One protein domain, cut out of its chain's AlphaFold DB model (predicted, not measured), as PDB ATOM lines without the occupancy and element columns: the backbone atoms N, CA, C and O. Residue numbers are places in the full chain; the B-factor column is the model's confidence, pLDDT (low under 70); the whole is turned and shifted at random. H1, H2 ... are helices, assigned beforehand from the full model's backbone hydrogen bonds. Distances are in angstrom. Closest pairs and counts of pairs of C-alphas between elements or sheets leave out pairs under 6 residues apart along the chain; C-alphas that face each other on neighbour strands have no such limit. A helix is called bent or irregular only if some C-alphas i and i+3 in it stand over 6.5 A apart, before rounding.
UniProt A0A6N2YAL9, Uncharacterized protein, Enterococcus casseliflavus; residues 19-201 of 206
ATOM      1  N   LYS A  19     121.016 242.860 298.927       89.19
ATOM      2  CA  LYS A  19     122.077 242.934 299.938       89.19
ATOM      3  C   LYS A  19     121.663 242.274 301.247       89.19
ATOM      4  O   LYS A  19     120.510 242.402 301.663       89.19
ATOM      5  N   SER A  20     122.628 241.653 301.918       89.25
ATOM      6  CA  SER A  20     122.482 241.239 303.315       89.25
ATOM      7  C   SER A  20     122.476 242.438 304.271       89.25
ATOM      8  O   SER A  20     122.795 243.567 303.880       89.25
ATOM      9  N   ILE A  21     122.172 242.209 305.551       86.81
ATOM     10  CA  ILE A  21     122.287 243.249 306.590       86.81
ATOM     11  C   ILE A  21     123.711 243.832 306.649       86.81
ATOM     12  O   ILE A  21     123.875 245.052 306.713       86.81
ATOM     13  N   ASP A  22     124.746 242.995 306.597       88.38
ATOM     14  CA  ASP A  22     126.141 243.450 306.705       88.38
ATOM     15  C   ASP A  22     126.584 244.257 305.473       88.38
ATOM     16  O   ASP A  22     127.290 245.269 305.574       88.38
ATOM     17  N   GLU A  23     126.101 243.875 304.291       90.25
ATOM     18  CA  GLU A  23     126.313 244.634 303.057       90.25
ATOM     19  C   GLU A  23     125.527 245.954 303.057       90.25
ATOM     20  O   GLU A  23     126.014 246.976 302.556       90.25
ATOM     21  N   ALA A  24     124.327 245.968 303.642       89.06
ATOM     22  CA  ALA A  24     123.529 247.174 303.832       89.06
ATOM     23  C   ALA A  24     124.243 248.174 304.753       89.06
ATOM     24  O   ALA A  24     124.333 249.355 304.408       89.06
ATOM     25  N   LYS A  25     124.821 247.707 305.869       89.12
ATOM     26  CA  LYS A  25     125.642 248.532 306.776       89.12
ATOM     27  C   LYS A  25     126.845 249.131 306.054       89.12
ATOM     28  O   LYS A  25     127.064 250.338 306.102       89.12
ATOM     29  N   SER A  26     127.554 248.309 305.282       89.25
ATOM     30  CA  SER A  26     128.691 248.752 304.460       89.25
ATOM     31  C   SER A  26     128.293 249.776 303.383       89.25
ATOM     32  O   SER A  26     129.130 250.507 302.861       89.25
ATOM     33  N   SER A  27     127.001 249.856 303.050       90.00
ATOM     34  CA  SER A  27     126.451 250.787 302.061       90.00
ATOM     35  C   SER A  27     125.956 252.103 302.662       90.00
ATOM     36  O   SER A  27     125.478 252.959 301.914       90.00
ATOM     37  N   LEU A  28     126.072 252.302 303.978       88.94
ATOM     38  CA  LEU A  28     125.622 253.524 304.644       88.94
ATOM     39  C   LEU A  28     126.191 254.814 304.041       88.94
ATOM     40  O   LEU A  28     125.384 255.709 303.811       88.94
ATOM     41  N   PRO A  29     127.482 254.913 303.662       88.56
ATOM     42  CA  PRO A  29     128.004 256.087 302.952       88.56
ATOM     43  C   PRO A  29     127.225 256.433 301.676       88.56
ATOM     44  O   PRO A  29     126.942 257.593 301.377       88.56
ATOM     45  N   GLN A  30     126.829 255.414 300.908       88.25
ATOM     46  CA  GLN A  30     126.025 255.623 299.704       88.25
ATOM     47  C   GLN A  30     124.605 256.055 300.073       88.25
ATOM     48  O   GLN A  30     124.053 256.945 299.432       88.25
ATOM     49  N   ILE A  31     124.021 255.465 301.116       88.44
ATOM     50  CA  ILE A  31     122.675 255.792 301.595       88.44
ATOM     51  C   ILE A  31     122.611 257.240 302.101       88.44
ATOM     52  O   ILE A  31     121.745 257.994 301.650       88.44
ATOM     53  N   THR A  32     123.541 257.663 302.961       87.38
ATOM     54  CA  THR A  32     123.592 259.025 303.519       87.38
ATOM     55  C   THR A  32     123.790 260.080 302.434       87.38
ATOM     56  O   THR A  32     123.143 261.125 302.482       87.38
ATOM     57  N   SER A  33     124.562 259.780 301.380       85.06
ATOM     58  CA  SER A  33     124.738 260.684 300.230       85.06
ATOM     59  C   SER A  33     123.437 260.999 299.471       85.06
ATOM     60  O   SER A  33     123.340 262.022 298.791       85.06
ATOM     61  N   THR A  34     122.411 260.145 299.590       84.19
ATOM     62  CA  THR A  34     121.095 260.372 298.962       84.19
ATOM     63  C   THR A  34     120.151 261.229 299.806       84.19
ATOM     64  O   THR A  34     119.087 261.632 299.322       84.19
ATOM     65  N   MET A  35     120.511 261.510 301.060       83.94
ATOM     66  CA  MET A  35     119.671 262.241 302.001       83.94
ATOM     67  C   MET A  35     119.848 263.749 301.866       83.94
ATOM     68  O   MET A  35     120.897 264.260 301.479       83.94
ATOM     69  N   LYS A  36     118.798 264.491 302.226       75.50
ATOM     70  CA  LYS A  36     118.930 265.932 302.442       75.50
ATOM     71  C   LYS A  36     119.564 266.177 303.799       75.50
ATOM     72  O   LYS A  36     119.232 265.505 304.763       75.50
ATOM     73  N   SER A  37     120.411 267.191 303.855       72.62
ATOM     74  CA  SER A  37     121.288 267.438 304.989       72.62
ATOM     75  C   SER A  37     120.726 268.441 306.012       72.62
ATOM     76  O   SER A  37     121.329 268.653 307.050       72.62
ATOM     77  N   ASN A  38     119.560 269.047 305.750       83.25
ATOM     78  CA  ASN A  38     118.906 270.004 306.654       83.25
ATOM     79  C   ASN A  38     117.934 269.292 307.610       83.25
ATOM     80  O   ASN A  38     116.722 269.439 307.457       83.25
ATOM     81  N   PHE A  39     118.441 268.454 308.515       84.06
ATOM     82  CA  PHE A  39     117.587 267.713 309.448       84.06
ATOM     83  C   PHE A  39     117.008 268.619 310.530       84.06
ATOM     84  O   PHE A  39     115.797 268.653 310.696       84.06
ATOM     85  N   ILE A  40     117.844 269.402 311.212       86.00
ATOM     86  CA  ILE A  40     117.396 270.251 312.319       86.00
ATOM     87  C   ILE A  40     116.569 271.416 311.783       86.00
ATOM     88  O   ILE A  40     115.415 271.583 312.168       86.00
ATOM     89  N   GLY A  41     117.107 272.162 310.814       85.50
ATOM     90  CA  GLY A  41     116.449 273.359 310.277       85.50
ATOM     91  C   GLY A  41     115.170 273.084 309.478       85.50
ATOM     92  O   GLY A  41     114.486 274.022 309.073       85.50
ATOM     93  N   LYS A  42     114.843 271.815 309.201       88.00
ATOM     94  CA  LYS A  42     113.544 271.412 308.642       88.00
ATOM     95  C   LYS A  42     112.472 271.269 309.720       88.00
ATOM     96  O   LYS A  42     111.300 271.471 309.416       88.00
ATOM     97  N   GLU A  43     112.865 270.877 310.927       90.75
ATOM     98  CA  GLU A  43     111.941 270.560 312.015       90.75
ATOM     99  C   GLU A  43     111.783 271.727 312.992       90.75
ATOM    100  O   GLU A  43     110.711 271.899 313.562       90.75
ATOM    101  N   VAL A  44     112.820 272.552 313.163       91.94
ATOM    102  CA  VAL A  44     112.807 273.681 314.094       91.94
ATOM    103  C   VAL A  44     113.584 274.867 313.513       91.94
ATOM    104  O   VAL A  44     114.709 274.729 313.034       91.94
ATOM    105  N   SER A  45     112.957 276.046 313.511       92.31
ATOM    106  CA  SER A  45     113.622 277.300 313.135       92.31
ATOM    107  C   SER A  45     114.449 277.844 314.304       92.31
ATOM    108  O   SER A  45     114.207 277.468 315.446       92.31
ATOM    109  N   GLU A  46     115.389 278.759 314.046       92.62
ATOM    110  CA  GLU A  46     116.158 279.410 315.119       92.62
ATOM    111  C   GLU A  46     115.230 280.100 316.135       92.62
ATOM    112  O   GLU A  46     115.376 279.903 317.331       92.62
ATOM    113  N   GLU A  47     114.223 280.843 315.670       92.12
ATOM    114  CA  GLU A  47     113.257 281.528 316.541       92.12
ATOM    115  C   GLU A  47     112.467 280.531 317.401       92.12
ATOM    116  O   GLU A  47     112.385 280.679 318.617       92.12
ATOM    117  N   THR A  48     111.946 279.470 316.777       92.88
ATOM    118  CA  THR A  48     111.224 278.394 317.472       92.88
ATOM    119  C   THR A  48     112.115 277.720 318.517       92.88
ATOM    120  O   THR A  48     111.667 277.470 319.632       92.88
ATOM    121  N   TYR A  49     113.375 277.448 318.171       94.25
ATOM    122  CA  TYR A  49     114.358 276.857 319.074       94.25
ATOM    123  C   TYR A  49     114.599 277.746 320.298       94.25
ATOM    124  O   TYR A  49     114.492 277.262 321.421       94.25
ATOM    125  N   GLN A  50     114.847 279.042 320.100       92.38
ATOM    126  CA  GLN A  50     115.084 279.975 321.204       92.38
ATOM    127  C   GLN A  50     113.855 280.093 322.123       92.38
ATOM    128  O   GLN A  50     114.001 280.085 323.345       92.38
ATOM    129  N   SER A  51     112.642 280.125 321.559       92.81
ATOM    130  CA  SER A  51     111.401 280.115 322.348       92.81
ATOM    131  C   SER A  51     111.251 278.839 323.182       92.81
ATOM    132  O   SER A  51     110.944 278.916 324.372       92.81
ATOM    133  N   ILE A  52     111.514 277.668 322.588       94.94
ATOM    134  CA  ILE A  52     111.497 276.377 323.294       94.94
ATOM    135  C   ILE A  52     112.493 276.389 324.453       94.94
ATOM    136  O   ILE A  52     112.122 276.054 325.577       94.94
ATOM    137  N   VAL A  53     113.743 276.783 324.191       93.19
ATOM    138  CA  VAL A  53     114.801 276.829 325.207       93.19
ATOM    139  C   VAL A  53     114.408 277.750 326.357       93.19
ATOM    140  O   VAL A  53     114.498 277.342 327.510       93.19
ATOM    141  N   GLY A  54     113.872 278.939 326.067       92.31
ATOM    142  CA  GLY A  54     113.420 279.870 327.102       92.31
ATOM    143  C   GLY A  54     112.315 279.299 328.001       92.31
ATOM    144  O   GLY A  54     112.378 279.433 329.225       92.31
ATOM    145  N   VAL A  55     111.314 278.629 327.417       93.94
ATOM    146  CA  VAL A  55     110.215 278.009 328.181       93.94
ATOM    147  C   VAL A  55     110.722 276.838 329.023       93.94
ATOM    148  O   VAL A  55     110.446 276.772 330.225       93.94
ATOM    149  N   VAL A  56     111.469 275.921 328.404       94.62
ATOM    150  CA  VAL A  56     111.950 274.703 329.066       94.62
ATOM    151  C   VAL A  56     112.966 275.041 330.150       94.62
ATOM    152  O   VAL A  56     112.812 274.574 331.277       94.62
ATOM    153  N   GLY A  57     113.938 275.905 329.859       92.00
ATOM    154  CA  GLY A  57     114.917 276.394 330.829       92.00
ATOM    155  C   GLY A  57     114.254 277.025 332.051       92.00
ATOM    156  O   GLY A  57     114.565 276.686 333.194       92.00
ATOM    157  N   GLY A  58     113.230 277.857 331.829       92.44
ATOM    158  CA  GLY A  58     112.434 278.442 332.907       92.44
ATOM    159  C   GLY A  58     111.678 277.412 333.758       92.44
ATOM    160  O   GLY A  58     111.563 277.590 334.974       92.44
ATOM    161  N   LYS A  59     111.161 276.329 333.161       93.94
ATOM    162  CA  LYS A  59     110.464 275.256 333.896       93.94
ATOM    163  C   LYS A  59     111.440 274.332 334.628       93.94
ATOM    164  O   LYS A  59     111.160 273.994 335.776       93.94
ATOM    165  N   LEU A  60     112.582 273.993 334.031       91.94
ATOM    166  CA  LEU A  60     113.650 273.224 334.682       91.94
ATOM    167  C   LEU A  60     114.240 273.985 335.874       91.94
ATOM    168  O   LEU A  60     114.358 273.428 336.958       91.94
ATOM    169  N   SER A  61     114.517 275.284 335.723       90.19
ATOM    170  CA  SER A  61     115.017 276.111 336.828       90.19
ATOM    171  C   SER A  61     114.048 276.155 338.012       90.19
ATOM    172  O   SER A  61     114.494 276.148 339.156       90.19
ATOM    173  N   LYS A  62     112.733 276.185 337.758       89.25
ATOM    174  CA  LYS A  62     111.718 276.123 338.819       89.25
ATOM    175  C   LYS A  62     111.629 274.743 339.458       89.25
ATOM    176  O   LYS A  62     111.470 274.675 340.667       89.25
ATOM    177  N   LEU A  63     111.727 273.675 338.662       88.56
ATOM    178  CA  LEU A  63     111.725 272.294 339.149       88.56
ATOM    179  C   LEU A  63     112.886 272.058 340.123       88.56
ATOM    180  O   LEU A  63     112.666 271.592 341.231       88.56
ATOM    181  N   TYR A  64     114.098 272.460 339.744       86.00
ATOM    182  CA  TYR A  64     115.297 272.275 340.570       86.00
ATOM    183  C   TYR A  64     115.459 273.308 341.692       86.00
ATOM    184  O   TYR A  64     116.426 273.255 342.444       86.00
ATOM    185  N   ALA A  65     114.525 274.255 341.806       88.25
ATOM    186  CA  ALA A  65     114.408 275.140 342.960       88.25
ATOM    187  C   ALA A  65     113.425 274.609 344.020       88.25
ATOM    188  O   ALA A  65     113.283 275.244 345.065       88.25
ATOM    189  N   LEU A  66     112.722 273.505 343.741       85.62
ATOM    190  CA  LEU A  66     111.897 272.808 344.727       85.62
ATOM    191  C   LEU A  66     112.777 272.112 345.774       85.62
ATOM    192  O   LEU A  66     113.983 271.945 345.585       85.62
ATOM    193  N   GLU A  67     112.152 271.688 346.869       84.69
ATOM    194  CA  GLU A  67     112.802 270.805 347.839       84.69
ATOM    195  C   GLU A  67     113.191 269.475 347.163       84.69
ATOM    196  O   GLU A  67     112.497 269.000 346.259       84.69
ATOM    197  N   GLU A  68     114.299 268.869 347.606       81.88
ATOM    198  CA  GLU A  68     114.882 267.654 347.005       81.88
ATOM    199  C   GLU A  68     113.846 266.526 346.876       81.88
ATOM    200  O   GLU A  68     113.665 265.980 345.789       81.88
ATOM    201  N   ASP A  69     113.063 266.290 347.934       83.56
ATOM    202  CA  ASP A  69     111.996 265.284 347.964       83.56
ATOM    203  C   ASP A  69     110.916 265.518 346.886       83.56
ATOM    204  O   ASP A  69     110.396 264.566 346.302       83.56
ATOM    205  N   GLU A  70     110.557 266.775 346.597       82.31
ATOM    206  CA  GLU A  70     109.538 267.110 345.588       82.31
ATOM    207  C   GLU A  70     110.081 266.933 344.163       82.31
ATOM    208  O   GLU A  70     109.364 266.473 343.265       82.31
ATOM    209  N   CYS A  71     111.356 267.275 343.958       82.94
ATOM    210  CA  CYS A  71     112.050 267.062 342.695       82.94
ATOM    211  C   CYS A  71     112.203 265.564 342.401       82.94
ATOM    212  O   CYS A  71     111.834 265.119 341.310       82.94
ATOM    213  N   GLU A  72     112.663 264.777 343.377       84.94
ATOM    214  CA  GLU A  72     112.746 263.318 343.272       84.94
ATOM    215  C   GLU A  72     111.369 262.698 343.019       84.94
ATOM    216  O   GLU A  72     111.239 261.766 342.222       84.94
ATOM    217  N   GLU A  73     110.306 263.218 343.636       87.62
ATOM    218  CA  GLU A  73     108.963 262.694 343.407       87.62
ATOM    219  C   GLU A  73     108.512 262.898 341.955       87.62
ATOM    220  O   GLU A  73     107.948 261.985 341.352       87.62
ATOM    221  N   ILE A  74     108.782 264.063 341.357       86.50
ATOM    222  CA  ILE A  74     108.510 264.309 339.932       86.50
ATOM    223  C   ILE A  74     109.426 263.449 339.054       86.50
ATOM    224  O   ILE A  74     108.973 262.905 338.041       86.50
ATOM    225  N   ALA A  75     110.692 263.294 339.445       85.50
ATOM    226  CA  ALA A  75     111.657 262.494 338.716       85.50
ATOM    227  C   ALA A  75     111.257 261.022 338.695       85.50
ATOM    228  O   ALA A  75     111.211 260.453 337.617       85.50
ATOM    229  N   HIS A  76     110.871 260.408 339.811       87.75
ATOM    230  CA  HIS A  76     110.702 258.952 339.927       87.75
ATOM    231  C   HIS A  76     109.244 258.469 339.845       87.75
ATOM    232  O   HIS A  76     109.000 257.279 339.637       87.75
ATOM    233  N   ASN A  77     108.254 259.366 339.924       92.31
ATOM    234  CA  ASN A  77     106.845 259.029 339.712       92.31
ATOM    235  C   ASN A  77     106.422 259.273 338.255       92.31
ATOM    236  O   ASN A  77     106.275 260.415 337.822       92.31
ATOM    237  N   LEU A  78     106.139 258.192 337.516       89.94
ATOM    238  CA  LEU A  78     105.736 258.253 336.104       89.94
ATOM    239  C   LEU A  78     104.570 259.222 335.847       89.94
ATOM    240  O   LEU A  78     104.623 260.004 334.904       89.94
ATOM    241  N   LEU A  79     103.536 259.198 336.694       92.19
ATOM    242  CA  LEU A  79     102.340 260.016 336.500       92.19
ATOM    243  C   LEU A  79     102.633 261.502 336.734       92.19
ATOM    244  O   LEU A  79     102.184 262.341 335.956       92.19
ATOM    245  N   LYS A  80     103.425 261.835 337.761       92.44
ATOM    246  CA  LYS A  80     103.850 263.224 337.998       92.44
ATOM    247  C   LYS A  80     104.785 263.726 336.903       92.44
ATOM    248  O   LYS A  80     104.639 264.858 336.446       92.44
ATOM    249  N   ARG A  81     105.698 262.873 336.435       92.19
ATOM    250  CA  ARG A  81     106.591 263.181 335.316       92.19
ATOM    251  C   ARG A  81     105.802 263.502 334.050       92.19
ATOM    252  O   ARG A  81     106.066 264.508 333.400       92.19
ATOM    253  N   GLU A  82     104.807 262.682 333.716       93.50
ATOM    254  CA  GLU A  82     103.934 262.914 332.560       93.50
ATOM    255  C   GLU A  82     103.123 264.206 332.690       93.50
ATOM    256  O   GLU A  82     103.016 264.951 331.715       93.50
ATOM    257  N   GLN A  83     102.586 264.503 333.879       93.56
ATOM    258  CA  GLN A  83     101.890 265.766 334.148       93.56
ATOM    259  C   GLN A  83     102.805 266.965 333.898       93.56
ATOM    260  O   GLN A  83     102.449 267.849 333.123       93.56
ATOM    261  N   TRP A  84     104.009 266.951 334.469       94.25
ATOM    262  CA  TRP A  84     104.976 268.027 334.283       94.25
ATOM    263  C   TRP A  84     105.377 268.194 332.812       94.25
ATOM    264  O   TRP A  84     105.400 269.313 332.302       94.25
ATOM    265  N   ILE A  85     105.645 267.092 332.099       95.31
ATOM    266  CA  ILE A  85     105.984 267.137 330.668       95.31
ATOM    267  C   ILE A  85     104.835 267.753 329.869       95.31
ATOM    268  O   ILE A  85     105.087 268.596 329.014       95.31
ATOM    269  N   ASN A  86     103.588 267.360 330.134       95.69
ATOM    270  CA  ASN A  86     102.434 267.907 329.422       95.69
ATOM    271  C   ASN A  86     102.270 269.410 329.673       95.69
ATOM    272  O   ASN A  86     102.095 270.144 328.710       95.69
ATOM    273  N   GLU A  87     102.434 269.881 330.911       94.88
ATOM    274  CA  GLU A  87     102.416 271.321 331.202       94.88
ATOM    275  C   GLU A  87     103.500 272.087 330.433       94.88
ATOM    276  O   GLU A  87     103.266 273.189 329.944       94.88
ATOM    277  N   VAL A  88     104.716 271.537 330.345       95.06
ATOM    278  CA  VAL A  88     105.800 272.169 329.579       95.06
ATOM    279  C   VAL A  88     105.468 272.196 328.092       95.06
ATOM    280  O   VAL A  88     105.685 273.219 327.448       95.06
ATOM    281  N   MET A  89     104.925 271.104 327.552       95.56
ATOM    282  CA  MET A  89     104.515 271.028 326.149       95.56
ATOM    283  C   MET A  89     103.406 272.034 325.825       95.56
ATOM    284  O   MET A  89     103.523 272.724 324.820       95.56
ATOM    285  N   GLU A  90     102.395 272.173 326.685       94.69
ATOM    286  CA  GLU A  90     101.329 273.177 326.535       94.69
ATOM    287  C   GLU A  90     101.903 274.599 326.519       94.69
ATOM    288  O   GLU A  90     101.609 275.380 325.622       94.69
ATOM    289  N   LEU A  91     102.815 274.919 327.446       94.56
ATOM    290  CA  LEU A  91     103.472 276.228 327.471       94.56
ATOM    291  C   LEU A  91     104.331 276.484 326.230       94.56
ATOM    292  O   LEU A  91     104.407 277.620 325.766       94.56
ATOM    293  N   VAL A  92     105.014 275.460 325.714       94.12
ATOM    294  CA  VAL A  92     105.761 275.577 324.459       94.12
ATOM    295  C   VAL A  92     104.791 275.864 323.317       94.12
ATOM    296  O   VAL A  92     105.007 276.825 322.591       94.12
ATOM    297  N   GLU A  93     103.716 275.089 323.181       91.69
ATOM    298  CA  GLU A  93     102.697 275.283 322.143       91.69
ATOM    299  C   GLU A  93     102.083 276.689 322.198       91.69
ATOM    300  O   GLU A  93     102.030 277.363 321.171       91.69
ATOM    301  N   ASP A  94     101.731 277.178 323.389       91.56
ATOM    302  CA  ASP A  94     101.165 278.518 323.596       91.56
ATOM    303  C   ASP A  94     102.130 279.656 323.217       91.56
ATOM    304  O   ASP A  94     101.698 280.740 322.818       91.56
ATOM    305  N   ASN A  95     103.443 279.434 323.349       88.25
ATOM    306  CA  ASN A  95     104.472 280.419 322.997       88.25
ATOM    307  C   ASN A  95     104.903 280.348 321.525       88.25
ATOM    308  O   ASN A  95     105.665 281.207 321.066       88.25
ATOM    309  N   LEU A  96     104.453 279.342 320.776       88.94
ATOM    310  CA  LEU A  96     104.811 279.171 319.376       88.94
ATOM    311  C   LEU A  96     103.713 279.701 318.453       88.94
ATOM    312  O   LEU A  96     102.551 279.321 318.518       88.94
ATOM    313  N   ASN A  97     104.116 280.528 317.489       77.44
ATOM    314  CA  ASN A  97     103.226 281.017 316.428       77.44
ATOM    315  C   ASN A  97     103.043 280.006 315.278       77.44
ATOM    316  O   ASN A  97     102.458 280.335 314.245       77.44
ATOM    317  N   VAL A  98     103.610 278.805 315.408       81.69
ATOM    318  CA  VAL A  98     103.680 277.788 314.355       81.69
ATOM    319  C   VAL A  98     103.402 276.406 314.929       81.69
ATOM    320  O   VAL A  98     103.801 276.096 316.048       81.69
ATOM    321  N   GLU A  99     102.750 275.561 314.132       86.19
ATOM    322  CA  GLU A  99     102.532 274.159 314.481       86.19
ATOM    323  C   GLU A  99     103.869 273.407 314.495       86.19
ATOM    324  O   GLU A  99     104.651 273.471 313.540       86.19
ATOM    325  N   MET A 100     104.135 272.684 315.583       91.25
ATOM    326  CA  MET A 100     105.317 271.837 315.687       91.25
ATOM    327  C   MET A 100     105.167 270.587 314.823       91.25
ATOM    328  O   MET A 100     104.115 269.949 314.792       91.25
ATOM    329  N   SER A 101     106.247 270.184 314.154       91.81
ATOM    330  CA  SER A 101     106.244 268.918 313.424       91.81
ATOM    331  C   SER A 101     106.126 267.726 314.379       91.81
ATOM    332  O   SER A 101     106.543 267.781 315.537       91.81
ATOM    333  N   GLU A 102     105.627 266.594 313.879       93.50
ATOM    334  CA  GLU A 102     105.549 265.354 314.664       93.50
ATOM    335  C   GLU A 102     106.929 264.906 315.186       93.50
ATOM    336  O   GLU A 102     107.037 264.373 316.292       93.50
ATOM    337  N   ILE A 103     107.994 265.147 314.409       94.50
ATOM    338  CA  ILE A 103     109.373 264.861 314.823       94.50
ATOM    339  C   ILE A 103     109.774 265.772 315.981       94.50
ATOM    340  O   ILE A 103     110.306 265.269 316.971       94.50
ATOM    341  N   LEU A 104     109.506 267.077 315.894       95.69
ATOM    342  CA  LEU A 104     109.826 268.023 316.961       95.69
ATOM    343  C   LEU A 104     109.056 267.692 318.246       95.69
ATOM    344  O   LEU A 104     109.673 267.560 319.299       95.69
ATOM    345  N   LEU A 105     107.745 267.446 318.153       95.62
ATOM    346  CA  LEU A 105     106.895 267.051 319.284       95.62
ATOM    347  C   LEU A 105     107.420 265.800 319.999       95.62
ATOM    348  O   LEU A 105     107.560 265.781 321.224       95.62
ATOM    349  N   LYS A 106     107.734 264.744 319.237       96.56
ATOM    350  CA  LYS A 106     108.298 263.504 319.792       96.56
ATOM    351  C   LYS A 106     109.676 263.739 320.406       96.56
ATOM    352  O   LYS A 106     109.946 263.221 321.486       96.56
ATOM    353  N   SER A 107     110.523 264.529 319.746       97.56
ATOM    354  CA  SER A 107     111.868 264.847 320.237       97.56
ATOM    355  C   SER A 107     111.818 265.598 321.564       97.56
ATOM    356  O   SER A 107     112.525 265.215 322.489       97.56
ATOM    357  N   LEU A 108     110.940 266.598 321.685       96.88
ATOM    358  CA  LEU A 108     110.739 267.366 322.916       96.88
ATOM    359  C   LEU A 108     110.302 266.477 324.071       96.88
ATOM    360  O   LEU A 108     110.931 266.491 325.125       96.88
ATOM    361  N   ARG A 109     109.268 265.655 323.865       97.06
ATOM    362  CA  ARG A 109     108.768 264.751 324.911       97.06
ATOM    363  C   ARG A 109     109.848 263.792 325.402       97.06
ATOM    364  O   ARG A 109     109.979 263.604 326.607       97.06
ATOM    365  N   ILE A 110     110.625 263.210 324.485       96.56
ATOM    366  CA  ILE A 110     111.718 262.296 324.843       96.56
ATOM    367  C   ILE A 110     112.824 263.049 325.591       96.56
ATOM    368  O   ILE A 110     113.245 262.598 326.651       96.56
ATOM    369  N   ALA A 111     113.260 264.204 325.082       97.25
ATOM    370  CA  ALA A 111     114.324 264.990 325.699       97.25
ATOM    371  C   ALA A 111     113.940 265.484 327.104       97.25
ATOM    372  O   ALA A 111     114.750 265.379 328.021       97.25
ATOM    373  N   LEU A 112     112.703 265.953 327.306       96.62
ATOM    374  CA  LEU A 112     112.195 266.335 328.630       96.62
ATOM    375  C   LEU A 112     112.162 265.132 329.578       96.62
ATOM    376  O   LEU A 112     112.654 265.223 330.699       96.62
ATOM    377  N   ALA A 113     111.622 263.997 329.123       94.38
ATOM    378  CA  ALA A 113     111.540 262.792 329.939       94.38
ATOM    379  C   ALA A 113     112.921 262.291 330.378       94.38
ATOM    380  O   ALA A 113     113.081 261.944 331.545       94.38
ATOM    381  N   GLU A 114     113.902 262.272 329.472       95.06
ATOM    382  CA  GLU A 114     115.284 261.891 329.783       95.06
ATOM    383  C   GLU A 114     115.941 262.882 330.744       95.06
ATOM    384  O   GLU A 114     116.533 262.464 331.733       95.06
ATOM    385  N   THR A 115     115.781 264.186 330.504       95.12
ATOM    386  CA  THR A 115     116.379 265.239 331.345       95.12
ATOM    387  C   THR A 115     115.888 265.159 332.786       95.12
ATOM    388  O   THR A 115     116.692 265.202 333.711       95.12
ATOM    389  N   ILE A 116     114.579 264.987 332.985       92.12
ATOM    390  CA  ILE A 116     113.997 264.840 334.322       92.12
ATOM    391  C   ILE A 116     114.446 263.527 334.968       92.12
ATOM    392  O   ILE A 116     114.830 263.518 336.130       92.12
ATOM    393  N   ASN A 117     114.400 262.421 334.220       89.62
ATOM    394  CA  ASN A 117     114.731 261.091 334.737       89.62
ATOM    395  C   ASN A 117     116.195 260.959 335.167       89.62
ATOM    396  O   ASN A 117     116.504 260.161 336.043       89.62
ATOM    397  N   GLU A 118     117.091 261.685 334.504       89.69
ATOM    398  CA  GLU A 118     118.515 261.721 334.834       89.69
ATOM    399  C   GLU A 118     118.903 262.912 335.715       89.69
ATOM    400  O   GLU A 118     120.089 263.078 336.012       89.69
ATOM    401  N   GLU A 119     117.923 263.736 336.101       88.19
ATOM    402  CA  GLU A 119     118.097 264.925 336.938       88.19
ATOM    403  C   GLU A 119     119.190 265.863 336.383       88.19
ATOM    404  O   GLU A 119     120.141 266.254 337.063       88.19
ATOM    405  N   LYS A 120     119.086 266.181 335.086       91.38
ATOM    406  CA  LYS A 120     120.063 266.983 334.334       91.38
ATOM    407  C   LYS A 120     119.569 268.392 334.016       91.38
ATOM    408  O   LYS A 120     118.390 268.699 334.075       91.38
ATOM    409  N   ASP A 121     120.501 269.261 333.643       89.56
ATOM    410  CA  ASP A 121     120.227 270.670 333.375       89.56
ATOM    411  C   ASP A 121     119.712 270.948 331.945       89.56
ATOM    412  O   ASP A 121     119.549 270.063 331.100       89.56
ATOM    413  N   GLU A 122     119.473 272.232 331.665       90.56
ATOM    414  CA  GLU A 122     119.072 272.732 330.345       90.56
ATOM    415  C   GLU A 122     120.070 272.353 329.239       90.56
ATOM    416  O   GLU A 122     119.669 272.104 328.101       90.56
ATOM    417  N   ARG A 123     121.368 272.258 329.560       90.50
ATOM    418  CA  ARG A 123     122.395 271.907 328.573       90.50
ATOM    419  C   ARG A 123     122.191 270.487 328.074       90.50
ATOM    420  O   ARG A 123     122.197 270.253 326.865       90.50
ATOM    421  N   TYR A 124     121.948 269.565 329.002       92.38
ATOM    422  CA  TYR A 124     121.611 268.187 328.669       92.38
ATOM    423  C   TYR A 124     120.327 268.099 327.844       92.38
ATOM    424  O   TYR A 124     120.292 267.397 326.833       92.38
ATOM    425  N   PHE A 125     119.293 268.852 328.228       95.12
ATOM    426  CA  PHE A 125     118.045 268.907 327.471       95.12
ATOM    427  C   PHE A 125     118.273 269.322 326.013       95.12
ATOM    428  O   PHE A 125     117.768 268.661 325.104       95.12
ATOM    429  N   ILE A 126     119.047 270.384 325.777       94.25
ATOM    430  CA  ILE A 126     119.332 270.888 324.427       94.25
ATOM    431  C   ILE A 126     120.109 269.850 323.615       94.25
ATOM    432  O   ILE A 126     119.732 269.562 322.477       94.25
ATOM    433  N   GLU A 127     121.144 269.238 324.197       93.00
ATOM    434  CA  GLU A 127     121.897 268.167 323.534       93.00
ATOM    435  C   GLU A 127     120.970 267.015 323.122       93.00
ATOM    436  O   GLU A 127     120.971 266.589 321.960       93.00
ATOM    437  N   LYS A 128     120.113 266.558 324.042       95.19
ATOM    438  CA  LYS A 128     119.153 265.486 323.773       95.19
ATOM    439  C   LYS A 128     118.100 265.864 322.752       95.19
ATOM    440  O   LYS A 128     117.781 265.039 321.897       95.19
ATOM    441  N   LEU A 129     117.581 267.084 322.794       96.25
ATOM    442  CA  LEU A 129     116.602 267.562 321.828       96.25
ATOM    443  C   LEU A 129     117.170 267.503 320.408       96.25
ATOM    444  O   LEU A 129     116.555 266.903 319.524       96.25
ATOM    445  N   LEU A 130     118.359 268.073 320.194       95.06
ATOM    446  CA  LEU A 130     118.988 268.099 318.874       95.06
ATOM    447  C   LEU A 130     119.344 266.689 318.393       95.06
ATOM    448  O   LEU A 130     119.066 266.351 317.238       95.06
ATOM    449  N   TYR A 131     119.875 265.844 319.282       95.00
ATOM    450  CA  TYR A 131     120.143 264.439 318.980       95.00
ATOM    451  C   TYR A 131     118.869 263.708 318.540       95.00
ATOM    452  O   TYR A 131     118.852 263.049 317.499       95.00
ATOM    453  N   ARG A 132     117.767 263.857 319.289       96.31
ATOM    454  CA  ARG A 132     116.494 263.184 318.992       96.31
ATOM    455  C   ARG A 132     115.855 263.674 317.694       96.31
ATOM    456  O   ARG A 132     115.327 262.841 316.956       96.31
ATOM    457  N   ILE A 133     115.979 264.960 317.356       95.44
ATOM    458  CA  ILE A 133     115.527 265.491 316.060       95.44
ATOM    459  C   ILE A 133     116.258 264.793 314.912       95.44
ATOM    460  O   ILE A 133     115.621 264.342 313.953       95.44
ATOM    461  N   VAL A 134     117.585 264.663 315.002       94.06
ATOM    462  CA  VAL A 134     118.383 263.999 313.963       94.06
ATOM    463  C   VAL A 134     118.073 262.509 313.905       94.06
ATOM    464  O   VAL A 134     117.784 261.997 312.825       94.06
ATOM    465  N   PHE A 135     118.033 261.832 315.052       95.44
ATOM    466  CA  PHE A 135     117.690 260.415 315.153       95.44
ATOM    467  C   PHE A 135     116.340 260.101 314.487       95.44
ATOM    468  O   PHE A 135     116.254 259.244 313.606       95.44
ATOM    469  N   LEU A 136     115.278 260.824 314.860       94.88
ATOM    470  CA  LEU A 136     113.934 260.597 314.322       94.88
ATOM    471  C   LEU A 136     113.824 261.011 312.848       94.88
ATOM    472  O   LEU A 136     113.070 260.403 312.088       94.88
ATOM    473  N   SER A 137     114.600 262.005 312.411       92.62
ATOM    474  CA  SER A 137     114.678 262.387 310.997       92.62
ATOM    475  C   SER A 137     115.344 261.312 310.136       92.62
ATOM    476  O   SER A 137     114.862 261.024 309.033       92.62
ATOM    477  N   LEU A 138     116.418 260.698 310.637       92.12
ATOM    478  CA  LEU A 138     117.085 259.561 310.003       92.12
ATOM    479  C   LEU A 138     116.146 258.356 309.932       92.12
ATOM    480  O   LEU A 138     115.939 257.812 308.845       92.12
ATOM    481  N   GLU A 139     115.505 258.002 311.049       92.56
ATOM    482  CA  GLU A 139     114.514 256.924 311.104       92.56
ATOM    483  C   GLU A 139     113.404 257.141 310.070       92.56
ATOM    484  O   GLU A 139     113.187 256.299 309.198       92.56
ATOM    485  N   ASN A 140     112.763 258.312 310.079       90.62
ATOM    486  CA  ASN A 140     111.679 258.633 309.153       90.62
ATOM    487  C   ASN A 140     112.113 258.584 307.672       90.62
ATOM    488  O   ASN A 140     111.276 258.392 306.782       90.62
ATOM    489  N   THR A 141     113.407 258.772 307.399       88.81
ATOM    490  CA  THR A 141     113.986 258.736 306.049       88.81
ATOM    491  C   THR A 141     114.339 257.316 305.603       88.81
ATOM    492  O   THR A 141     114.128 256.981 304.438       88.81
ATOM    493  N   MET A 142     114.869 256.488 306.505       89.50
ATOM    494  CA  MET A 142     115.472 255.192 306.175       89.50
ATOM    495  C   MET A 142     114.566 253.994 306.450       89.50
ATOM    496  O   MET A 142     114.690 252.986 305.754       89.50
ATOM    497  N   GLN A 143     113.671 254.085 307.439       89.19
ATOM    498  CA  GLN A 143     112.931 252.939 307.975       89.19
ATOM    499  C   GLN A 143     112.211 252.152 306.878       89.19
ATOM    500  O   GLN A 143     112.445 250.959 306.734       89.19
ATOM    501  N   GLY A 144     111.417 252.824 306.040       86.00
ATOM    502  CA  GLY A 144     110.646 252.150 304.991       86.00
ATOM    503  C   GLY A 144     111.508 251.389 303.977       86.00
ATOM    504  O   GLY A 144     111.077 250.360 303.456       86.00
ATOM    505  N   ALA A 145     112.726 251.857 303.700       87.25
ATOM    506  CA  ALA A 145     113.639 251.187 302.784       87.25
ATOM    507  C   ALA A 145     114.367 250.012 303.454       87.25
ATOM    508  O   ALA A 145     114.555 248.984 302.809       87.25
ATOM    509  N   LEU A 146     114.736 250.152 304.732       89.12
ATOM    510  CA  LEU A 146     115.404 249.111 305.518       89.12
ATOM    511  C   LEU A 146     114.459 247.965 305.908       89.12
ATOM    512  O   LEU A 146     114.870 246.811 305.884       89.12
ATOM    513  N   GLU A 147     113.185 248.256 306.186       88.06
ATOM    514  CA  GLU A 147     112.136 247.235 306.366       88.06
ATOM    515  C   GLU A 147     111.936 246.385 305.102       88.06
ATOM    516  O   GLU A 147     111.455 245.259 305.174       88.06
ATOM    517  N   GLY A 148     112.301 246.924 303.934       81.25
ATOM    518  CA  GLY A 148     112.218 246.240 302.648       81.25
ATOM    519  C   GLY A 148     113.399 245.324 302.319       81.25
ATOM    520  O   GLY A 148     113.444 244.837 301.192       81.25
ATOM    521  N   LEU A 149     114.357 245.132 303.234       84.69
ATOM    522  CA  LEU A 149     115.429 244.143 303.078       84.69
ATOM    523  C   LEU A 149     114.865 242.719 303.169       84.69
ATOM    524  O   LEU A 149     114.003 242.445 304.004       84.69
ATOM    525  N   ASP A 150     115.395 241.807 302.350       71.81
ATOM    526  CA  ASP A 150     114.895 240.428 302.229       71.81
ATOM    527  C   ASP A 150     114.971 239.641 303.551       71.81
ATOM    528  O   ASP A 150     114.157 238.753 303.798       71.81
ATOM    529  N   GLU A 151     115.917 239.995 304.425       74.12
ATOM    530  CA  GLU A 151     116.074 239.397 305.758       74.12
ATOM    531  C   GLU A 151     114.980 239.821 306.760       74.12
ATOM    532  O   GLU A 151     114.844 239.191 307.806       74.12
ATOM    533  N   GLY A 152     114.178 240.848 306.446       77.50
ATOM    534  CA  GLY A 152     113.050 241.292 307.267       77.50
ATOM    535  C   GLY A 152     113.472 241.880 308.616       77.50
ATOM    536  O   GLY A 152     113.358 241.234 309.657       77.50
ATOM    537  N   LEU A 153     113.929 243.134 308.617       86.06
ATOM    538  CA  LEU A 153     114.328 243.822 309.846       86.06
ATOM    539  C   LEU A 153     113.130 244.355 310.637       86.06
ATOM    540  O   LEU A 153     112.251 245.028 310.100       86.06
ATOM    541  N   THR A 154     113.146 244.138 311.952       88.88
ATOM    542  CA  THR A 154     112.223 244.813 312.876       88.88
ATOM    543  C   THR A 154     112.655 246.263 313.131       88.88
ATOM    544  O   THR A 154     113.841 246.589 313.062       88.88
ATOM    545  N   ILE A 155     111.715 247.140 313.508       88.62
ATOM    546  CA  ILE A 155     112.015 248.546 313.854       88.62
ATOM    547  C   ILE A 155     113.125 248.663 314.923       88.62
ATOM    548  O   ILE A 155     114.049 249.450 314.720       88.62
ATOM    549  N   PRO A 156     113.123 247.880 316.024       92.00
ATOM    550  CA  PRO A 156     114.218 247.924 316.994       92.00
ATOM    551  C   PRO A 156     115.587 247.569 316.399       92.00
ATOM    552  O   PRO A 156     116.582 248.190 316.761       92.00
ATOM    553  N   GLN A 157     115.650 246.611 315.467       90.94
ATOM    554  CA  GLN A 157     116.901 246.273 314.781       90.94
ATOM    555  C   GLN A 157     117.345 247.395 313.842       90.94
ATOM    556  O   GLN A 157     118.517 247.741 313.841       90.94
ATOM    557  N   ILE A 158     116.424 248.013 313.097       91.81
ATOM    558  CA  ILE A 158     116.735 249.177 312.249       91.81
ATOM    559  C   ILE A 158     117.351 250.297 313.086       91.81
ATOM    560  O   ILE A 158     118.401 250.833 312.728       91.81
ATOM    561  N   ARG A 159     116.723 250.618 314.222       94.12
ATOM    562  CA  ARG A 159     117.229 251.628 315.155       94.12
ATOM    563  C   ARG A 159     118.644 251.300 315.610       94.12
ATOM    564  O   ARG A 159     119.535 252.109 315.392       94.12
ATOM    565  N   LYS A 160     118.843 250.105 316.161       93.00
ATOM    566  CA  LYS A 160     120.111 249.679 316.761       93.00
ATOM    567  C   LYS A 160     121.252 249.527 315.748       93.00
ATOM    568  O   LYS A 160     122.388 249.863 316.043       93.00
ATOM    569  N   GLU A 161     120.971 248.971 314.575       89.94
ATOM    570  CA  GLU A 161     122.007 248.564 313.615       89.94
ATOM    571  C   GLU A 161     122.345 249.663 312.595       89.94
ATOM    572  O   GLU A 161     123.407 249.608 311.974       89.94
ATOM    573  N   PHE A 162     121.454 250.644 312.395       91.75
ATOM    574  CA  PHE A 162     121.612 251.679 311.368       91.75
ATOM    575  C   PHE A 162     121.440 253.101 311.905       91.75
ATOM    576  O   PHE A 162     122.288 253.948 311.635       91.75
ATOM    577  N   ILE A 163     120.347 253.385 312.621       93.56
ATOM    578  CA  ILE A 163     119.987 254.770 312.975       93.56
ATOM    579  C   ILE A 163     120.825 255.298 314.138       93.56
ATOM    580  O   ILE A 163     121.386 256.381 314.025       93.56
ATOM    581  N   GLU A 164     120.913 254.545 315.234       93.62
ATOM    582  CA  GLU A 164     121.646 254.918 316.448       93.62
ATOM    583  C   GLU A 164     123.141 255.103 316.162       93.62
ATOM    584  O   GLU A 164     123.621 256.214 316.373       93.62
ATOM    585  N   PRO A 165     123.854 254.145 315.531       91.50
ATOM    586  CA  PRO A 165     125.259 254.351 315.191       91.50
ATOM    587  C   PRO A 165     125.482 255.580 314.299       91.50
ATOM    588  O   PRO A 165     126.455 256.317 314.470       91.50
ATOM    589  N   LEU A 166     124.572 255.838 313.349       91.50
ATOM    590  CA  LEU A 166     124.679 256.990 312.455       91.50
ATOM    591  C   LEU A 166     124.454 258.297 313.219       91.50
ATOM    592  O   LEU A 166     125.235 259.230 313.055       91.50
ATOM    593  N   ALA A 167     123.420 258.366 314.059       92.56
ATOM    594  CA  ALA A 167     123.151 259.526 314.902       92.56
ATOM    595  C   ALA A 167     124.323 259.800 315.857       92.56
ATOM    596  O   ALA A 167     124.762 260.942 315.959       92.56
ATOM    597  N   ASP A 168     124.887 258.760 316.470       92.12
ATOM    598  CA  ASP A 168     126.039 258.868 317.367       92.12
ATOM    599  C   ASP A 168     127.267 259.419 316.642       92.12
ATOM    600  O   ASP A 168     127.916 260.335 317.141       92.12
ATOM    601  N   LYS A 169     127.548 258.941 315.420       89.62
ATOM    602  CA  LYS A 169     128.648 259.468 314.595       89.62
ATOM    603  C   LYS A 169     128.448 260.944 314.228       89.62
ATOM    604  O   LYS A 169     129.407 261.715 314.149       89.62
ATOM    605  N   LEU A 170     127.203 261.348 313.974       89.69
ATOM    606  CA  LEU A 170     126.868 262.744 313.688       89.69
ATOM    607  C   LEU A 170     127.008 263.641 314.928       89.69
ATOM    608  O   LEU A 170     127.250 264.831 314.758       89.69
ATOM    609  N   PHE A 171     126.908 263.080 316.137       87.94
ATOM    610  CA  PHE A 171     127.039 263.764 317.431       87.94
ATOM    611  C   PHE A 171     128.342 263.406 318.170       87.94
ATOM    612  O   PHE A 171     128.385 263.376 319.400       87.94
ATOM    613  N   GLU A 172     129.421 263.142 317.430       86.50
ATOM    614  CA  GLU A 172     130.766 263.045 318.013       86.50
ATOM    615  C   GLU A 172     131.213 264.373 318.661       86.50
ATOM    616  O   GLU A 172     130.550 265.408 318.547       86.50
ATOM    617  N   ASP A 173     132.337 264.327 319.380       78.62
ATOM    618  CA  ASP A 173     132.771 265.361 320.330       78.62
ATOM    619  C   ASP A 173     132.822 266.787 319.757       78.62
ATOM    620  O   ASP A 173     132.508 267.740 320.465       78.62
ATOM    621  N   ASP A 174     133.131 266.951 318.470       80.56
ATOM    622  CA  ASP A 174     133.152 268.249 317.791       80.56
ATOM    623  C   ASP A 174     131.755 268.878 317.652       80.56
ATOM    624  O   ASP A 174     131.602 270.093 317.783       80.56
ATOM    625  N   VAL A 175     130.712 268.077 317.429       83.56
ATOM    626  CA  VAL A 175     129.328 268.577 317.415       83.56
ATOM    627  C   VAL A 175     128.841 268.829 318.838       83.56
ATOM    628  O   VAL A 175     128.199 269.850 319.072       83.56
ATOM    629  N   ARG A 176     129.206 267.987 319.815       81.81
ATOM    630  CA  ARG A 176     128.880 268.229 321.237       81.81
ATOM    631  C   ARG A 176     129.510 269.511 321.781       81.81
ATOM    632  O   ARG A 176     128.843 270.283 322.472       81.81
ATOM    633  N   GLU A 177     130.765 269.788 321.431       84.31
ATOM    634  CA  GLU A 177     131.429 271.049 321.773       84.31
ATOM    635  C   GLU A 177     130.667 272.243 321.179       84.31
ATOM    636  O   GLU A 177     130.438 273.254 321.846       84.31
ATOM    637  N   ASN A 178     130.182 272.105 319.945       85.94
ATOM    638  CA  ASN A 178     129.397 273.148 319.301       85.94
ATOM    639  C   ASN A 178     127.992 273.309 319.883       85.94
ATOM    640  O   ASN A 178     127.511 274.435 319.950       85.94
ATOM    641  N   ILE A 179     127.364 272.255 320.404       85.75
ATOM    642  CA  ILE A 179     126.129 272.392 321.191       85.75
ATOM    643  C   ILE A 179     126.385 273.253 322.431       85.75
ATOM    644  O   ILE A 179     125.606 274.159 322.716       85.75
ATOM    645  N   SER A 180     127.517 273.063 323.115       84.06
ATOM    646  CA  SER A 180     127.898 273.938 324.234       84.06
ATOM    647  C   SER A 180     128.076 275.394 323.780       84.06
ATOM    648  O   SER A 180     127.579 276.314 324.428       84.06
ATOM    649  N   ASN A 181     128.714 275.619 322.628       89.44
ATOM    650  CA  ASN A 181     128.848 276.959 322.048       89.44
ATOM    651  C   ASN A 181     127.503 277.567 321.614       89.44
ATOM    652  O   ASN A 181     127.346 278.786 321.680       89.44
ATOM    653  N   LEU A 182     126.543 276.749 321.175       91.75
ATOM    654  CA  LEU A 182     125.186 277.178 320.827       91.75
ATOM    655  C   LEU A 182     124.445 277.660 322.075       91.75
ATOM    656  O   LEU A 182     123.843 278.729 322.051       91.75
ATOM    657  N   ILE A 183     124.531 276.899 323.168       86.44
ATOM    658  CA  ILE A 183     123.918 277.250 324.454       86.44
ATOM    659  C   ILE A 183     124.499 278.561 324.991       86.44
ATOM    660  O   ILE A 183     123.765 279.435 325.441       86.44
ATOM    661  N   ASP A 184     125.816 278.733 324.882       86.69
ATOM    662  CA  ASP A 184     126.499 279.967 325.280       86.69
ATOM    663  C   ASP A 184     126.230 281.150 324.315       86.69
ATOM    664  O   ASP A 184     126.792 282.234 324.498       86.69
ATOM    665  N   GLY A 185     125.435 280.958 323.254       87.00
ATOM    666  CA  GLY A 185     125.107 281.984 322.257       87.00
ATOM    667  C   GLY A 185     126.274 282.390 321.349       87.00
ATOM    668  O   GLY A 185     126.226 283.437 320.705       87.00
ATOM    669  N   LYS A 186     127.345 281.589 321.300       91.31
ATOM    670  CA  LYS A 186     128.543 281.848 320.483       91.31
ATOM    671  C   LYS A 186     128.353 281.437 319.024       91.31
ATOM    672  O   LYS A 186     129.026 281.980 318.150       91.31
ATOM    673  N   ILE A 187     127.469 280.476 318.768       93.12
ATOM    674  CA  ILE A 187     127.089 280.026 317.425       93.12
ATOM    675  C   ILE A 187     125.566 279.923 317.303       93.12
ATOM    676  O   ILE A 187     124.845 280.049 318.288       93.12
ATOM    677  N   THR A 188     125.084 279.680 316.086       92.81
ATOM    678  CA  THR A 188     123.657 279.529 315.766       92.81
ATOM    679  C   THR A 188     123.281 278.074 315.513       92.81
ATOM    680  O   THR A 188     124.135 277.244 315.182       92.81
ATOM    681  N   LEU A 189     121.986 277.761 315.585       92.19
ATOM    682  CA  LEU A 189     121.458 276.441 315.246       92.19
ATOM    683  C   LEU A 189     121.776 276.066 313.794       92.19
ATOM    684  O   LEU A 189     122.061 274.908 313.489       92.19
ATOM    685  N   ALA A 190     121.783 277.062 312.903       91.44
ATOM    686  CA  ALA A 190     122.194 276.890 311.513       91.44
ATOM    687  C   ALA A 190     123.621 276.326 311.399       91.44
ATOM    688  O   ALA A 190     123.847 275.421 310.598       91.44
ATOM    689  N   THR A 191     124.545 276.787 312.249       91.56
ATOM    690  CA  THR A 191     125.938 276.312 312.272       91.56
ATOM    691  C   THR A 191     126.012 274.833 312.661       91.56
ATOM    692  O   THR A 191     126.662 274.042 311.981       91.56
ATOM    693  N   VAL A 192     125.294 274.430 313.716       91.94
ATOM    694  CA  VAL A 192     125.223 273.020 314.150       91.94
ATOM    695  C   VAL A 192     124.616 272.142 313.050       91.94
ATOM    696  O   VAL A 192     125.126 271.070 312.731       91.94
ATOM    697  N   ASN A 193     123.548 272.617 312.412       90.94
ATOM    698  CA  ASN A 193     122.894 271.907 311.321       90.94
ATOM    699  C   ASN A 193     123.801 271.749 310.085       90.94
ATOM    700  O   ASN A 193     123.779 270.695 309.452       90.94
ATOM    701  N   GLU A 194     124.620 272.750 309.751       89.62
ATOM    702  CA  GLU A 194     125.621 272.666 308.676       89.62
ATOM    703  C   GLU A 194     126.725 271.644 308.979       89.62
ATOM    704  O   GLU A 194     127.114 270.873 308.103       89.62
ATOM    705  N   GLN A 195     127.183 271.555 310.227       89.31
ATOM    706  CA  GLN A 195     128.180 270.554 310.616       89.31
ATOM    707  C   GLN A 195     127.643 269.129 310.496       89.31
ATOM    708  O   GLN A 195     128.291 268.258 309.913       89.31
ATOM    709  N   ILE A 196     126.425 268.896 310.989       90.00
ATOM    710  CA  ILE A 196     125.746 267.603 310.852       90.00
ATOM    711  C   ILE A 196     125.529 267.284 309.371       90.00
ATOM    712  O   ILE A 196     125.759 266.153 308.934       90.00
ATOM    713  N   ALA A 197     125.145 268.284 308.576       87.31
ATOM    714  CA  ALA A 197     125.000 268.153 307.137       87.31
ATOM    715  C   ALA A 197     126.297 267.702 306.451       87.31
ATOM    716  O   ALA A 197     126.263 266.836 305.574       87.31
ATOM    717  N   ASP A 198     127.429 268.284 306.829       87.31
ATOM    718  CA  ASP A 198     128.722 267.973 306.228       87.31
ATOM    719  C   ASP A 198     129.281 266.634 306.707       87.31
ATOM    720  O   ASP A 198     129.821 265.880 305.892       87.31
ATOM    721  N   LYS A 199     129.068 266.263 307.975       88.25
ATOM    722  CA  LYS A 199     129.367 264.908 308.463       88.25
ATOM    723  C   LYS A 199     128.548 263.847 307.734       88.25
ATOM    724  O   LYS A 199     129.094 262.815 307.362       88.25
ATOM    725  N   LEU A 200     127.268 264.109 307.465       86.25
ATOM    726  CA  LEU A 200     126.406 263.184 306.727       86.25
ATOM    727  C   LEU A 200     126.904 262.954 305.290       86.25
ATOM    728  O   LEU A 200     126.922 261.816 304.817       86.25
ATOM    729  N   LYS A 201     127.325 264.023 304.596       81.62
ATOM    730  CA  LYS A 201     127.876 263.940 303.228       81.62
ATOM    731  C   LYS A 201     129.202 263.186 303.179       81.62
ATOM    732  O   LYS A 201     129.446 262.460 302.222       81.62
TER     733      LYS A 201
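This is residues 19 to 201 of the 206 residues of an uncharacterized protein of Enterococcus casseliflavus (UniProt A0A6N2YAL9). A long, kinked helix, H8, runs through the middle of an elongated helical body, with H7, H9 and H10 packed on it at steep angles. H4 and H6 cross each other on the H7 side, H10 folds back into H11 as a helical hairpin, and H5 and H1 lie toward opposite ends of the long axis. The printed part has 183 residues with eleven named helices, H1 to H11 in chain order, and no named strand: all helix, with mostly crossed packing. It is compact, with a radius of gyration of the C-alphas of 17.6 A, and spans 56 by 35 by 31 A.

H8, residues 122 to 146, is the hub, touching five helices. It has a kink of 33 degrees near residue 140 and is irregular, C-alphas 141 and 144 being 7.5 A apart. H7, residues 102 to 117, touches it at a steep tilt of 45 degrees, opposite ways; the closest C-alphas, of Ser 107 and Arg 132, are 5.1 A apart. H9, residues 155 to 170, touches H8 at a steep tilt of 53 degrees, closest at Phe 135 and Ala 167, C-alphas 5.5 A apart. H9 is irregular, but only just: C-alphas 161 and 164 are 7.0 A apart. H10, residues 173 to 183, touches residues 123 to 127 of H8, closest at Ile 179 and Glu 127, C-alphas 6.4 A apart. H10 and H11, residues 189 to 201, form a hairpin at a shallow tilt of 17 degrees, closest at Asn 178 and Val 192, C-alphas 6.6 A apart. H3, residues 40 to 43, touches H8 and H11, its Ile 40 closest to Ile 133 and Asn 193, C-alphas 6.3 A and 5.8 A away. H4, residues 46 to 63, touches H6, residues 78 to 95, at a steep tilt of 40 degrees, closest at Ile 52 and Val 92, C-alphas 5.9 A apart. H5, residues 68 to 76, touches H6 only at the corner, closest at Ile 74 and Arg 81, C-alphas 5.1 A apart. H2, residues 28 to 33, touches residues 200 to 201 of H11, closest at Ser 33 and Lys 201, C-alphas 5.4 A apart. H1, residues 21 to 26, is close to but not clearly touching H9, with the C-alphas of Lys 25 and Phe 162 6.9 A apart. Every O i to N i+4 pair is within hydrogen-bond range in H1, H2, H4, H5, H6, H7, H10 and H11; in H8 19 of 21 are, in H9 10 of 12, and H3 is too short for such a pair.

From first to last C-alpha H8 measures 34.5 A, H6 25.8 A, H4 25.5 A, H7 22.5 A and H9 20.5 A. H8 begins at C-alpha 122, (119.072, 272.732, 330.345), and ends at C-alpha 146, (115.404, 249.111, 305.518). H11 ends at C-alpha 201, (127.876, 263.940, 303.228).

The two C-alphas farthest apart, of Lys 19 and Glu 67, are 56.2 A apart. Residues 65 to 70, of which 68 to 70 belong to H5, stand free. The printed part has no cut and no long link. Its mean pLDDT is 89.8, and no printed residue is under 70.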